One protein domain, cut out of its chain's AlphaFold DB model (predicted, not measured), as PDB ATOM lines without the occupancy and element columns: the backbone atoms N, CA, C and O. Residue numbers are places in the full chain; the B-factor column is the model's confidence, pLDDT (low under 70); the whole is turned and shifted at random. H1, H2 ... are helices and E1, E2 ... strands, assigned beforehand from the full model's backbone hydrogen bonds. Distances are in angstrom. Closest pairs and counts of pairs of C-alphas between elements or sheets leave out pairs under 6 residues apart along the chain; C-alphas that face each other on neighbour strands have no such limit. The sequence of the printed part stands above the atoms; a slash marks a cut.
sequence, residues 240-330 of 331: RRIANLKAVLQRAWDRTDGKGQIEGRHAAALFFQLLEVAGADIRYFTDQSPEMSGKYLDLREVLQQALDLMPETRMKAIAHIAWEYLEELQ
ATOM      1  N   ARG A 240     -16.146   5.639  25.649       80.00
ATOM      2  CA  ARG A 240     -17.311   5.872  24.780       80.00
ATOM      3  C   ARG A 240     -18.522   6.457  25.524       80.00
ATOM      4  O   ARG A 240     -19.231   7.272  24.942       80.00
ATOM      5  N   ARG A 241     -18.761   6.086  26.790       82.75
ATOM      6  CA  ARG A 241     -19.805   6.710  27.629       82.75
ATOM      7  C   ARG A 241     -19.428   8.143  27.994       82.75
ATOM      8  O   ARG A 241     -20.286   9.010  27.910       82.75
ATOM      9  N   ILE A 242     -18.155   8.404  28.306       85.00
ATOM     10  CA  ILE A 242     -17.639   9.759  28.566       85.00
ATOM     11  C   ILE A 242     -17.802  10.650  27.325       85.00
ATOM     12  O   ILE A 242     -18.335  11.754  27.424       85.00
ATOM     13  N   ALA A 243     -17.418  10.159  26.141       83.25
ATOM     14  CA  ALA A 243     -17.602  10.887  24.884       83.25
ATOM     15  C   ALA A 243     -19.086  11.165  24.579       83.25
ATOM     16  O   ALA A 243     -19.429  12.276  24.177       83.25
ATOM     17  N   ASN A 244     -19.975  10.193  24.819       84.25
ATOM     18  CA  ASN A 244     -21.418  10.394  24.685       84.25
ATOM     19  C   ASN A 244     -21.953  11.425  25.696       84.25
ATOM     20  O   ASN A 244     -22.724  12.292  25.299       84.25
ATOM     21  N   LEU A 245     -21.530  11.372  26.965       88.25
ATOM     22  CA  LEU A 245     -21.928  12.322  28.012       88.25
ATOM     23  C   LEU A 245     -21.547  13.758  27.633       88.25
ATOM     24  O   LEU A 245     -22.412  14.634  27.633       88.25
ATOM     25  N   LYS A 246     -20.287  13.987  27.232       88.88
ATOM     26  CA  LYS A 246     -19.844  15.305  26.756       88.88
ATOM     27  C   LYS A 246     -20.624  15.731  25.498       88.88
ATOM     28  O   LYS A 246     -21.159  16.831  25.454       88.88
ATOM     29  N   ALA A 247     -20.828  14.847  24.519       86.38
ATOM     30  CA  ALA A 247     -21.621  15.175  23.327       86.38
ATOM     31  C   ALA A 247     -23.107  15.492  23.619       86.38
ATOM     32  O   ALA A 247     -23.716  16.271  22.888       86.38
ATOM     33  N   VAL A 248     -23.703  14.903  24.659       87.75
ATOM     34  CA  VAL A 248     -25.080  15.182  25.104       87.75
ATOM     35  C   VAL A 248     -25.165  16.540  25.808       87.75
ATOM     36  O   VAL A 248     -26.036  17.340  25.470       87.75
ATOM     37  N   LEU A 249     -24.233  16.831  26.721       87.81
ATOM     38  CA  LEU A 249     -24.177  18.106  27.445       87.81
ATOM     39  C   LEU A 249     -23.848  19.288  26.517       87.81
ATOM     40  O   LEU A 249     -24.532  20.306  26.590       87.81
ATOM     41  N   GLN A 250     -22.908  19.129  25.575       88.38
ATOM     42  CA  GLN A 250     -22.607  20.139  24.548       88.38
ATOM     43  C   GLN A 250     -23.866  20.504  23.748       88.38
ATOM     44  O   GLN A 250     -24.256  21.662  23.704       88.38
ATOM     45  N   ARG A 251     -24.584  19.509  23.204       85.75
ATOM     46  CA  ARG A 251     -25.820  19.736  22.427       85.75
ATOM     47  C   ARG A 251     -26.948  20.385  23.228       85.75
ATOM     48  O   ARG A 251     -27.872  20.924  22.622       85.75
ATOM     49  N   ALA A 252     -26.938  20.254  24.553       85.94
ATOM     50  CA  ALA A 252     -27.881  20.945  25.419       85.94
ATOM     51  C   ALA A 252     -27.446  22.397  25.655       85.94
ATOM     52  O   ALA A 252     -28.277  23.294  25.534       85.94
ATOM     53  N   TRP A 253     -26.152  22.631  25.895       85.38
ATOM     54  CA  TRP A 253     -25.552  23.962  26.010       85.38
ATOM     55  C   TRP A 253     -25.740  24.804  24.739       85.38
ATOM     56  O   TRP A 253     -26.255  25.918  24.820       85.38
ATOM     57  N   ASP A 254     -25.476  24.218  23.564       85.75
ATOM     58  CA  ASP A 254     -25.702  24.795  22.225       85.75
ATOM     59  C   ASP A 254     -27.178  25.176  21.957       85.75
ATOM     60  O   ASP A 254     -27.493  25.812  20.951       85.75
ATOM     61  N   ARG A 255     -28.105  24.741  22.825       83.69
ATOM     62  CA  ARG A 255     -29.555  24.997  22.768       83.69
ATOM     63  C   ARG A 255     -30.069  25.824  23.950       83.69
ATOM     64  O   ARG A 255     -31.285  25.906  24.142       83.69
ATOM     65  N   THR A 256     -29.175  26.408  24.744       85.44
ATOM     66  CA  THR A 256     -29.549  27.390  25.770       85.44
ATOM     67  C   THR A 256     -29.731  28.785  25.170       85.44
ATOM     68  O   THR A 256     -29.261  29.079  24.072       85.44
ATOM     69  N   ASP A 257     -30.371  29.682  25.917       79.38
ATOM     70  CA  ASP A 257     -30.483  31.113  25.603       79.38
ATOM     71  C   ASP A 257     -29.171  31.912  25.795       79.38
ATOM     72  O   ASP A 257     -29.182  33.145  25.764       79.38
ATOM     73  N   GLY A 258     -28.045  31.232  26.047       74.38
ATOM     74  CA  GLY A 258     -26.775  31.845  26.444       74.38
ATOM     75  C   GLY A 258     -26.693  32.240  27.926       74.38
ATOM     76  O   GLY A 258     -25.667  32.761  28.352       74.38
ATOM     77  N   LYS A 259     -27.736  31.978  28.729       74.19
ATOM     78  CA  LYS A 259     -27.755  32.151  30.196       74.19
ATOM     79  C   LYS A 259     -27.966  30.824  30.931       74.19
ATOM     80  O   LYS A 259     -28.381  30.812  32.085       74.19
ATOM     81  N   GLY A 260     -27.733  29.706  30.245       79.06
ATOM     82  CA  GLY A 260     -27.975  28.364  30.769       79.06
ATOM     83  C   GLY A 260     -29.438  27.916  30.753       79.06
ATOM     84  O   GLY A 260     -29.699  26.784  31.157       79.06
ATOM     85  N   GLN A 261     -30.391  28.724  30.265       84.38
ATOM     86  CA  GLN A 261     -31.787  28.293  30.195       84.38
ATOM     87  C   GLN A 261     -32.078  27.534  28.904       84.38
ATOM     88  O   GLN A 261     -31.901  28.053  27.804       84.38
ATOM     89  N   ILE A 262     -32.571  26.305  29.041       84.25
ATOM     90  CA  ILE A 262     -32.938  25.407  27.948       84.25
ATOM     91  C   ILE A 262     -34.467  25.301  27.845       84.25
ATOM     92  O   ILE A 262     -35.172  25.179  28.848       84.25
ATOM     93  N   GLU A 263     -35.009  25.344  26.624       80.75
ATOM     94  CA  GLU A 263     -36.438  25.090  26.403       80.75
ATOM     95  C   GLU A 263     -36.810  23.684  26.887       80.75
ATOM     96  O   GLU A 263     -36.154  22.699  26.537       80.75
ATOM     97  N   GLY A 264     -37.915  23.541  27.613       74.12
ATOM     98  CA  GLY A 264     -38.250  22.286  28.283       74.12
ATOM     99  C   GLY A 264     -38.480  21.068  27.367       74.12
ATOM    100  O   GLY A 264     -38.291  19.929  27.790       74.12
ATOM    101  N   ARG A 265     -38.772  21.276  26.071       74.00
ATOM    102  CA  ARG A 265     -38.770  20.200  25.051       74.00
ATOM    103  C   ARG A 265     -37.373  19.620  24.789       74.00
ATOM    104  O   ARG A 265     -37.242  18.457  24.419       74.00
ATOM    105  N   HIS A 266     -36.332  20.429  24.963       78.81
ATOM    106  CA  HIS A 266     -34.931  20.042  24.840       78.81
ATOM    107  C   HIS A 266     -34.358  19.593  26.190       78.81
ATOM    108  O   HIS A 266     -33.574  18.649  26.209       78.81
ATOM    109  N   ALA A 267     -34.836  20.155  27.306       78.19
ATOM    110  CA  ALA A 267     -34.563  19.648  28.652       78.19
ATOM    111  C   ALA A 267     -35.027  18.190  28.832       78.19
ATOM    112  O   ALA A 267     -34.244  17.341  29.245       78.19
ATOM    113  N   ALA A 268     -36.259  17.861  28.423       74.81
ATOM    114  CA  ALA A 268     -36.761  16.486  28.473       74.81
ATOM    115  C   ALA A 268     -35.936  15.535  27.581       74.81
ATOM    116  O   ALA A 268     -35.676  14.392  27.948       74.81
ATOM    117  N   ALA A 269     -35.470  16.013  26.419       79.62
ATOM    118  CA  ALA A 269     -34.597  15.236  25.542       79.62
ATOM    119  C   ALA A 269     -33.204  14.993  26.155       79.62
ATOM    120  O   ALA A 269     -32.669  13.895  26.002       79.62
ATOM    121  N   LEU A 270     -32.638  15.980  26.861       83.31
ATOM    122  CA  LEU A 270     -31.406  15.838  27.644       83.31
ATOM    123  C   LEU A 270     -31.586  14.817  28.773       83.31
ATOM    124  O   LEU A 270     -30.788  13.892  28.885       83.31
ATOM    125  N   PHE A 271     -32.650  14.952  29.566       81.94
ATOM    126  CA  PHE A 271     -32.975  14.071  30.689       81.94
ATOM    127  C   PHE A 271     -32.978  12.588  30.276       81.94
ATOM    128  O   PHE A 271     -32.249  11.780  30.853       81.94
ATOM    129  N   PHE A 272     -33.698  12.229  29.205       79.44
ATOM    130  CA  PHE A 272     -33.699  10.849  28.705       79.44
ATOM    131  C   PHE A 272     -32.340  10.404  28.131       79.44
ATOM    132  O   PHE A 272     -31.965   9.247  28.307       79.44
ATOM    133  N   GLN A 273     -31.571  11.298  27.498       83.12
ATOM    134  CA  GLN A 273     -30.225  10.978  26.995       83.12
ATOM    135  C   GLN A 273     -29.211  10.747  28.129       83.12
ATOM    136  O   GLN A 273     -28.332   9.897  27.995       83.12
ATOM    137  N   LEU A 274     -29.343  11.440  29.265       84.44
ATOM    138  CA  LEU A 274     -28.531  11.194  30.461       84.44
ATOM    139  C   LEU A 274     -28.850   9.822  31.083       84.44
ATOM    140  O   LEU A 274     -27.927   9.077  31.418       84.44
ATOM    141  N   LEU A 275     -30.130   9.443  31.161       81.50
ATOM    142  CA  LEU A 275     -30.548   8.104  31.603       81.50
ATOM    143  C   LEU A 275     -30.063   6.993  30.646       81.50
ATOM    144  O   LEU A 275     -29.611   5.942  31.105       81.50
ATOM    145  N   GLU A 276     -30.063   7.236  29.329       81.44
ATOM    146  CA  GLU A 276     -29.492   6.317  28.330       81.44
ATOM    147  C   GLU A 276     -27.967   6.155  28.503       81.44
ATOM    148  O   GLU A 276     -27.450   5.033  28.501       81.44
ATOM    149  N   VAL A 277     -27.234   7.249  28.752       82.06
ATOM    150  CA  VAL A 277     -25.794   7.218  29.086       82.06
ATOM    151  C   VAL A 277     -25.528   6.439  30.383       82.06
ATOM    152  O   VAL A 277     -24.547   5.688  30.447       82.06
ATOM    153  N   ALA A 278     -26.426   6.522  31.369       78.06
ATOM    154  CA  ALA A 278     -26.408   5.713  32.593       78.06
ATOM    155  C   ALA A 278     -26.840   4.245  32.394       78.06
ATOM    156  O   ALA A 278     -26.755   3.438  33.324       78.06
ATOM    157  N   GLY A 279     -27.316   3.870  31.200       72.62
ATOM    158  CA  GLY A 279     -27.890   2.547  30.945       72.62
ATOM    159  C   GLY A 279     -29.061   2.209  31.876       72.62
ATOM    160  O   GLY A 279     -29.238   1.042  32.229       72.62
ATOM    161  N   ALA A 280     -29.798   3.218  32.346       67.75
ATOM    162  CA  ALA A 280     -31.037   3.018  33.082       67.75
ATOM    163  C   ALA A 280     -32.128   2.594  32.084       67.75
ATOM    164  O   ALA A 280     -32.250   3.201  31.019       67.75
ATOM    165  N   ASP A 281     -32.909   1.550  32.388       60.28
ATOM    166  CA  ASP A 281     -34.015   1.176  31.501       60.28
ATOM    167  C   ASP A 281     -35.127   2.226  31.637       60.28
ATOM    168  O   ASP A 281     -35.789   2.346  32.670       60.28
ATOM    169  N   ILE A 282     -35.301   3.014  30.575       57.53
ATOM    170  CA  ILE A 282     -36.199   4.174  30.507       57.53
ATOM    171  C   ILE A 282     -37.656   3.778  30.827       57.53
ATOM    172  O   ILE A 282     -38.433   4.620  31.276       57.53
ATOM    173  N   ARG A 283     -38.008   2.488  30.689       53.41
ATOM    174  CA  ARG A 283     -39.309   1.909  31.069       53.41
ATOM    175  C   ARG A 283     -39.746   2.184  32.512       53.41
ATOM    176  O   ARG A 283     -40.944   2.166  32.761       53.41
ATOM    177  N   TYR A 284     -38.822   2.438  33.440       49.94
ATOM    178  CA  TYR A 284     -39.154   2.719  34.846       49.94
ATOM    179  C   TYR A 284     -39.364   4.211  35.160       49.94
ATOM    180  O   TYR A 284     -39.799   4.542  36.260       49.94
ATOM    181  N   PHE A 285     -39.076   5.113  34.214       51.41
ATOM    182  CA  PHE A 285     -39.012   6.565  34.454       51.41
ATOM    183  C   PHE A 285     -40.013   7.383  33.620       51.41
ATOM    184  O   PHE A 285     -40.012   8.612  33.693       51.41
ATOM    185  N   THR A 286     -40.882   6.736  32.836       48.50
ATOM    186  CA  THR A 286     -41.860   7.425  31.969       48.50
ATOM    187  C   THR A 286     -42.846   8.295  32.741       48.50
ATOM    188  O   THR A 286     -43.213   9.361  32.257       48.50
ATOM    189  N   ASP A 287     -43.215   7.881  33.954       45.56
ATOM    190  CA  ASP A 287     -44.177   8.591  34.807       45.56
ATOM    191  C   ASP A 287     -43.511   9.688  35.658       45.56
ATOM    192  O   ASP A 287     -44.191  10.439  36.354       45.56
ATOM    193  N   GLN A 288     -42.176   9.791  35.607       48.62
ATOM    194  CA  GLN A 288     -41.375  10.754  36.368       48.62
ATOM    195  C   GLN A 288     -40.634  11.758  35.475       48.62
ATOM    196  O   GLN A 288     -39.780  12.495  35.964       48.62
ATOM    197  N   SER A 289     -40.965  11.851  34.178       50.91
ATOM    198  CA  SER A 289     -40.516  12.994  33.377       50.91
ATOM    199  C   SER A 289     -41.158  14.271  33.941       50.91
ATOM    200  O   SER A 289     -42.392  14.333  33.969       50.91
ATOM    201  N   PRO A 290     -40.394  15.292  34.371       53.94
ATOM    202  CA  PRO A 290     -40.990  16.497  34.942       53.94
ATOM    203  C   PRO A 290     -41.882  17.228  33.925       53.94
ATOM    204  O   PRO A 290     -41.723  17.066  32.713       53.94
ATOM    205  N   GLU A 291     -42.809  18.070  34.396       54.00
ATOM    206  CA  GLU A 291     -43.721  18.851  33.541       54.00
ATOM    207  C   GLU A 291     -42.996  20.003  32.808       54.00
ATOM    208  O   GLU A 291     -43.210  21.194  33.055       54.00
ATOM    209  N   MET A 292     -42.101  19.635  31.889       56.81
ATOM    210  CA  MET A 292     -41.225  20.538  31.141       56.81
ATOM    211  C   MET A 292     -41.908  21.157  29.905       56.81
ATOM    212  O   MET A 292     -41.325  21.994  29.219       56.81
ATOM    213  N   SER A 293     -43.147  20.785  29.573       50.47
ATOM    214  CA  SER A 293     -43.842  21.319  28.393       50.47
ATOM    215  C   SER A 293     -44.185  22.808  28.551       50.47
ATOM    216  O   SER A 293     -45.153  23.160  29.221       50.47
ATOM    217  N   GLY A 294     -43.418  23.681  27.889       54.88
ATOM    218  CA  GLY A 294     -43.712  25.117  27.771       54.88
ATOM    219  C   GLY A 294     -42.994  26.044  28.759       54.88
ATOM    220  O   GLY A 294     -43.320  27.226  28.803       54.88
ATOM    221  N   LYS A 295     -42.017  25.545  29.528       70.44
ATOM    222  CA  LYS A 295     -41.143  26.362  30.389       70.44
ATOM    223  C   LYS A 295     -39.715  26.393  29.838       70.44
ATOM    224  O   LYS A 295     -39.286  25.441  29.189       70.44
ATOM    225  N   TYR A 296     -38.989  27.470  30.124       77.81
ATOM    226  CA  TYR A 296     -37.525  27.463  30.129       77.81
ATOM    227  C   TYR A 296     -37.059  26.967  31.503       77.81
ATOM    228  O   TYR A 296     -37.705  27.270  32.507       77.81
ATOM    229  N   LEU A 297     -35.994  26.170  31.535       79.50
ATOM    230  CA  LEU A 297     -35.465  25.515  32.737       79.50
ATOM    231  C   LEU A 297     -33.949  25.703  32.795       79.50
ATOM    232  O   LEU A 297     -33.313  25.764  31.742       79.50
ATOM    233  N   ASP A 298     -33.363  25.779  33.989       85.44
ATOM    234  CA  ASP A 298     -31.905  25.828  34.124       85.44
ATOM    235  C   ASP A 298     -31.302  24.463  33.753       85.44
ATOM    236  O   ASP A 298     -31.723  23.413  34.246       85.44
ATOM    237  N   LEU A 299     -30.294  24.467  32.881       84.62
ATOM    238  CA  LEU A 299     -29.545  23.277  32.495       84.62
ATOM    239  C   LEU A 299     -28.943  22.530  33.706       84.62
ATOM    240  O   LEU A 299     -28.871  21.299  33.678       84.62
ATOM    241  N   ARG A 300     -28.575  23.241  34.785       86.88
ATOM    242  CA  ARG A 300     -28.135  22.647  36.060       86.88
ATOM    243  C   ARG A 300     -29.277  21.910  36.772       86.88
ATOM    244  O   ARG A 300     -29.074  20.784  37.215       86.88
ATOM    245  N   GLU A 301     -30.480  22.485  36.840       83.56
ATOM    246  CA  GLU A 301     -31.650  21.820  37.448       83.56
ATOM    247  C   GLU A 301     -32.024  20.536  36.695       83.56
ATOM    248  O   GLU A 301     -32.302  19.509  37.313       83.56
ATOM    249  N   VAL A 302     -31.981  20.570  35.359       83.19
ATOM    250  CA  VAL A 302     -32.291  19.413  34.502       83.19
ATOM    251  C   VAL A 302     -31.247  18.299  34.664       83.19
ATOM    252  O   VAL A 302     -31.611  17.123  34.699       83.19
ATOM    253  N   LEU A 303     -29.963  18.651  34.799       86.81
ATOM    254  CA  LEU A 303     -28.899  17.690  35.099       86.81
ATOM    255  C   LEU A 303     -29.073  17.074  36.496       86.81
ATOM    256  O   LEU A 303     -28.991  15.854  36.626       86.81
ATOM    257  N   GLN A 304     -29.365  17.882  37.521       86.38
ATOM    258  CA  GLN A 304     -29.602  17.387  38.882       86.38
ATOM    259  C   GLN A 304     -30.791  16.410  38.922       86.38
ATOM    260  O   GLN A 304     -30.634  15.289  39.393       86.38
ATOM    261  N   GLN A 305     -31.929  16.771  38.319       82.62
ATOM    262  CA  GLN A 305     -33.119  15.907  38.239       82.62
ATOM    263  C   GLN A 305     -32.852  14.583  37.505       82.62
ATOM    264  O   GLN A 305     -33.428  13.555  37.855       82.62
ATOM    265  N   ALA A 306     -31.978  14.583  36.492       82.44
ATOM    266  CA  ALA A 306     -31.561  13.354  35.823       82.44
ATOM    267  C   ALA A 306     -30.648  12.490  36.710       82.44
ATOM    268  O   ALA A 306     -30.762  11.268  36.671       82.44
ATOM    269  N   LEU A 307     -29.756  13.101  37.500       85.12
ATOM    270  CA  LEU A 307     -28.851  12.410  38.427       85.12
ATOM    271  C   LEU A 307     -29.588  11.812  39.635       85.12
ATOM    272  O   LEU A 307     -29.306  10.670  39.991       85.12
ATOM    273  N   ASP A 308     -30.550  12.536  40.214       82.94
ATOM    274  CA  ASP A 308     -31.340  12.112  41.385       82.94
ATOM    275  C   ASP A 308     -32.166  10.838  41.131       82.94
ATOM    276  O   ASP A 308     -32.521  10.119  42.065       82.94
ATOM    277  N   LEU A 309     -32.466  10.543  39.860       78.81
ATOM    278  CA  LEU A 309     -33.214   9.361  39.426       78.81
ATOM    279  C   LEU A 309     -32.316   8.209  38.938       78.81
ATOM    280  O   LEU A 309     -32.815   7.145  38.569       78.81
ATOM    281  N   MET A 310     -30.990   8.370  38.959       81.06
ATOM    282  CA  MET A 310     -30.056   7.275  38.684       81.06
ATOM    283  C   MET A 310     -29.783   6.450  39.952       81.06
ATOM    284  O   MET A 310     -29.639   7.016  41.035       81.06
ATOM    285  N   PRO A 311     -29.589   5.119  39.843       79.81
ATOM    286  CA  PRO A 311     -29.045   4.327  40.942       79.81
ATOM    287  C   PRO A 311     -27.719   4.918  41.444       79.81
ATOM    288  O   PRO A 311     -26.883   5.347  40.644       79.81
ATOM    289  N   GLU A 312     -27.514   4.921  42.763       77.88
ATOM    290  CA  GLU A 312     -26.450   5.683  43.443       77.88
ATOM    291  C   GLU A 312     -25.032   5.404  42.890       77.88
ATOM    292  O   GLU A 312     -24.198   6.305  42.787       77.88
ATOM    293  N   THR A 313     -24.772   4.161  42.474       78.19
ATOM    294  CA  THR A 313     -23.535   3.714  41.806       78.19
ATOM    295  C   THR A 313     -23.255   4.468  40.504       78.19
ATOM    296  O   THR A 313     -22.111   4.817  40.215       78.19
ATOM    297  N   ARG A 314     -24.303   4.736  39.723       81.94
ATOM    298  CA  ARG A 314     -24.256   5.370  38.400       81.94
ATOM    299  C   ARG A 314     -24.259   6.887  38.534       81.94
ATOM    300  O   ARG A 314     -23.445   7.546  37.895       81.94
ATOM    301  N   MET A 315     -25.074   7.412  39.454       85.00
ATOM    302  CA  MET A 315     -25.052   8.818  39.872       85.00
ATOM    303  C   MET A 315     -23.628   9.247  40.260       85.00
ATOM    304  O   MET A 315     -23.099  10.194  39.683       85.00
ATOM    305  N   LYS A 316     -22.957   8.516  41.166       82.62
ATOM    306  CA  LYS A 316     -21.582   8.828  41.609       82.62
ATOM    307  C   LYS A 316     -20.552   8.799  40.473       82.62
ATOM    308  O   LYS A 316     -19.628   9.606  40.482       82.62
ATOM    309  N   ALA A 317     -20.707   7.899  39.500       83.56
ATOM    310  CA  ALA A 317     -19.796   7.783  38.362       83.56
ATOM    311  C   ALA A 317     -20.016   8.859  37.279       83.56
ATOM    312  O   ALA A 317     -19.070   9.229  36.586       83.56
ATOM    313  N   ILE A 318     -21.248   9.354  37.120       85.44
ATOM    314  CA  ILE A 318     -21.613  10.342  36.090       85.44
ATOM    315  C   ILE A 318     -21.495  11.774  36.614       85.44
ATOM    316  O   ILE A 318     -20.990  12.631  35.892       85.44
ATOM    317  N   ALA A 319     -21.919  12.036  37.856       88.12
ATOM    318  CA  ALA A 319     -22.059  13.387  38.400       88.12
ATOM    319  C   ALA A 319     -20.768  14.210  38.304       88.12
ATOM    320  O   ALA A 319     -20.816  15.321  37.790       88.12
ATOM    321  N   HIS A 320     -19.616  13.670  38.725       86.94
ATOM    322  CA  HIS A 320     -18.333  14.391  38.655       86.94
ATOM    323  C   HIS A 320     -18.036  14.873  37.231       86.94
ATOM    324  O   HIS A 320     -17.837  16.059  37.010       86.94
ATOM    325  N   ILE A 321     -18.082  13.955  36.261       87.06
ATOM    326  CA  ILE A 321     -17.749  14.220  34.855       87.06
ATOM    327  C   ILE A 321     -18.772  15.175  34.219       87.06
ATOM    328  O   ILE A 321     -18.416  15.992  33.370       87.06
ATOM    329  N   ALA A 322     -20.044  15.078  34.618       88.31
ATOM    330  CA  ALA A 322     -21.110  15.934  34.115       88.31
ATOM    331  C   ALA A 322     -21.016  17.372  34.653       88.31
ATOM    332  O   ALA A 322     -21.157  18.307  33.869       88.31
ATOM    333  N   TRP A 323     -20.749  17.554  35.950       90.62
ATOM    334  CA  TRP A 323     -20.591  18.877  36.565       90.62
ATOM    335  C   TRP A 323     -19.302  19.569  36.123       90.62
ATOM    336  O   TRP A 323     -19.358  20.710  35.679       90.62
ATOM    337  N   GLU A 324     -18.176  18.853  36.145       89.56
ATOM    338  CA  GLU A 324     -16.872  19.322  35.657       89.56
ATOM    339  C   GLU A 324     -16.970  19.822  34.208       89.56
ATOM    340  O   GLU A 324     -16.531  20.923  33.895       89.56
ATOM    341  N   TYR A 325     -17.636  19.065  33.327       88.12
ATOM    342  CA  TYR A 325     -17.824  19.488  31.940       88.12
ATOM    343  C   TYR A 325     -18.856  20.607  31.757       88.12
ATOM    344  O   TYR A 325     -18.716  21.423  30.850       88.12
ATOM    345  N   LEU A 326     -19.891  20.674  32.597       86.00
ATOM    346  CA  LEU A 326     -20.844  21.783  32.558       86.00
ATOM    347  C   LEU A 326     -20.196  23.098  33.026       86.00
ATOM    348  O   LEU A 326     -20.581  24.163  32.555       86.00
ATOM    349  N   GLU A 327     -19.181  23.022  33.888       87.38
ATOM    350  CA  GLU A 327     -18.357  24.162  34.303       87.38
ATOM    351  C   GLU A 327     -17.278  24.515  33.266       87.38
ATOM    352  O   GLU A 327     -17.065  25.697  33.022       87.38
ATOM    353  N   GLU A 328     -16.707  23.545  32.533       86.38
ATOM    354  CA  GLU A 328     -15.912  23.826  31.314       86.38
ATOM    355  C   GLU A 328     -16.719  24.578  30.226       86.38
ATOM    356  O   GLU A 328     -16.126  25.230  29.365       86.38
ATOM    357  N   LEU A 329     -18.057  24.488  30.243       80.88
ATOM    358  CA  LEU A 329     -18.954  25.127  29.270       80.88
ATOM    359  C   LEU A 329     -19.533  26.480  29.722       80.88
ATOM    360  O   LEU A 329     -20.025  27.215  28.867       80.88
ATOM    361  N   GLN A 330     -19.490  26.819  31.016       75.75
ATOM    362  CA  GLN A 330     -20.068  28.046  31.587       75.75
ATOM    363  C   GLN A 330     -18.960  29.078  31.911       75.75
ATOM    364  O   GLN A 330     -18.332  28.950  32.962       75.75
TER     365      GLN A 330
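What this domain is: This is residues 240 to 330 of the 331 residues of an uncharacterized protein of Xylophilus rhododendri (UniProt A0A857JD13). Two antiparallel helix pairs, H1 with H2 and H3 with H4, pack on each other at a slant; a small antiparallel sheet, E1 - E2, lies at one end. The printed part has 91 residues, ordered H1 E1 H2 E2 H3 H4, mostly helix. It is compact, radius of gyration of the C-alphas 12.1 A, spanning 32 by 30 by 18 A.

How they stand to each other: H1, residues 240 to 253, touches H2, residues 264 to 277, at a shallow tilt of 8 degrees, opposite ways; the closest C-alphas, Arg 241 and Val 277, are 6.2 A apart. H2 touches H3, residues 299 to 308, at a steep tilt of 41 degrees, closest at C-alphas 271 and 306, 5.4 A. H3 and H4, residues 312 to 329, form a helical hairpin, tilt 11 degrees. H4 touches H1 with residues 321 to 329 alone, closest at C-alphas 325 and 246, 7.0 A. E1, residues 261 to 263, and E2, residues 296 to 298, are antiparallel, N 262 and O 297 being 2.9 A apart. Every O i to N i+4 pair is within hydrogen-bond range in H1 and H3, 9 of 10 in H2, 12 of 14 in H4.

Where its parts are: H1, 19.9 A, begins at C-alpha 240 (-17.311, 5.872, 24.780). H4, 25.2 A, has a kink of 30 degrees near residue 319 and ends at C-alpha 329 (-18.954, 25.127, 29.270).

The domain as a whole: The printed part has no cut. The long link, H2 to E2, has 18 residues; pLDDT is under 70 at residues 280 to 294.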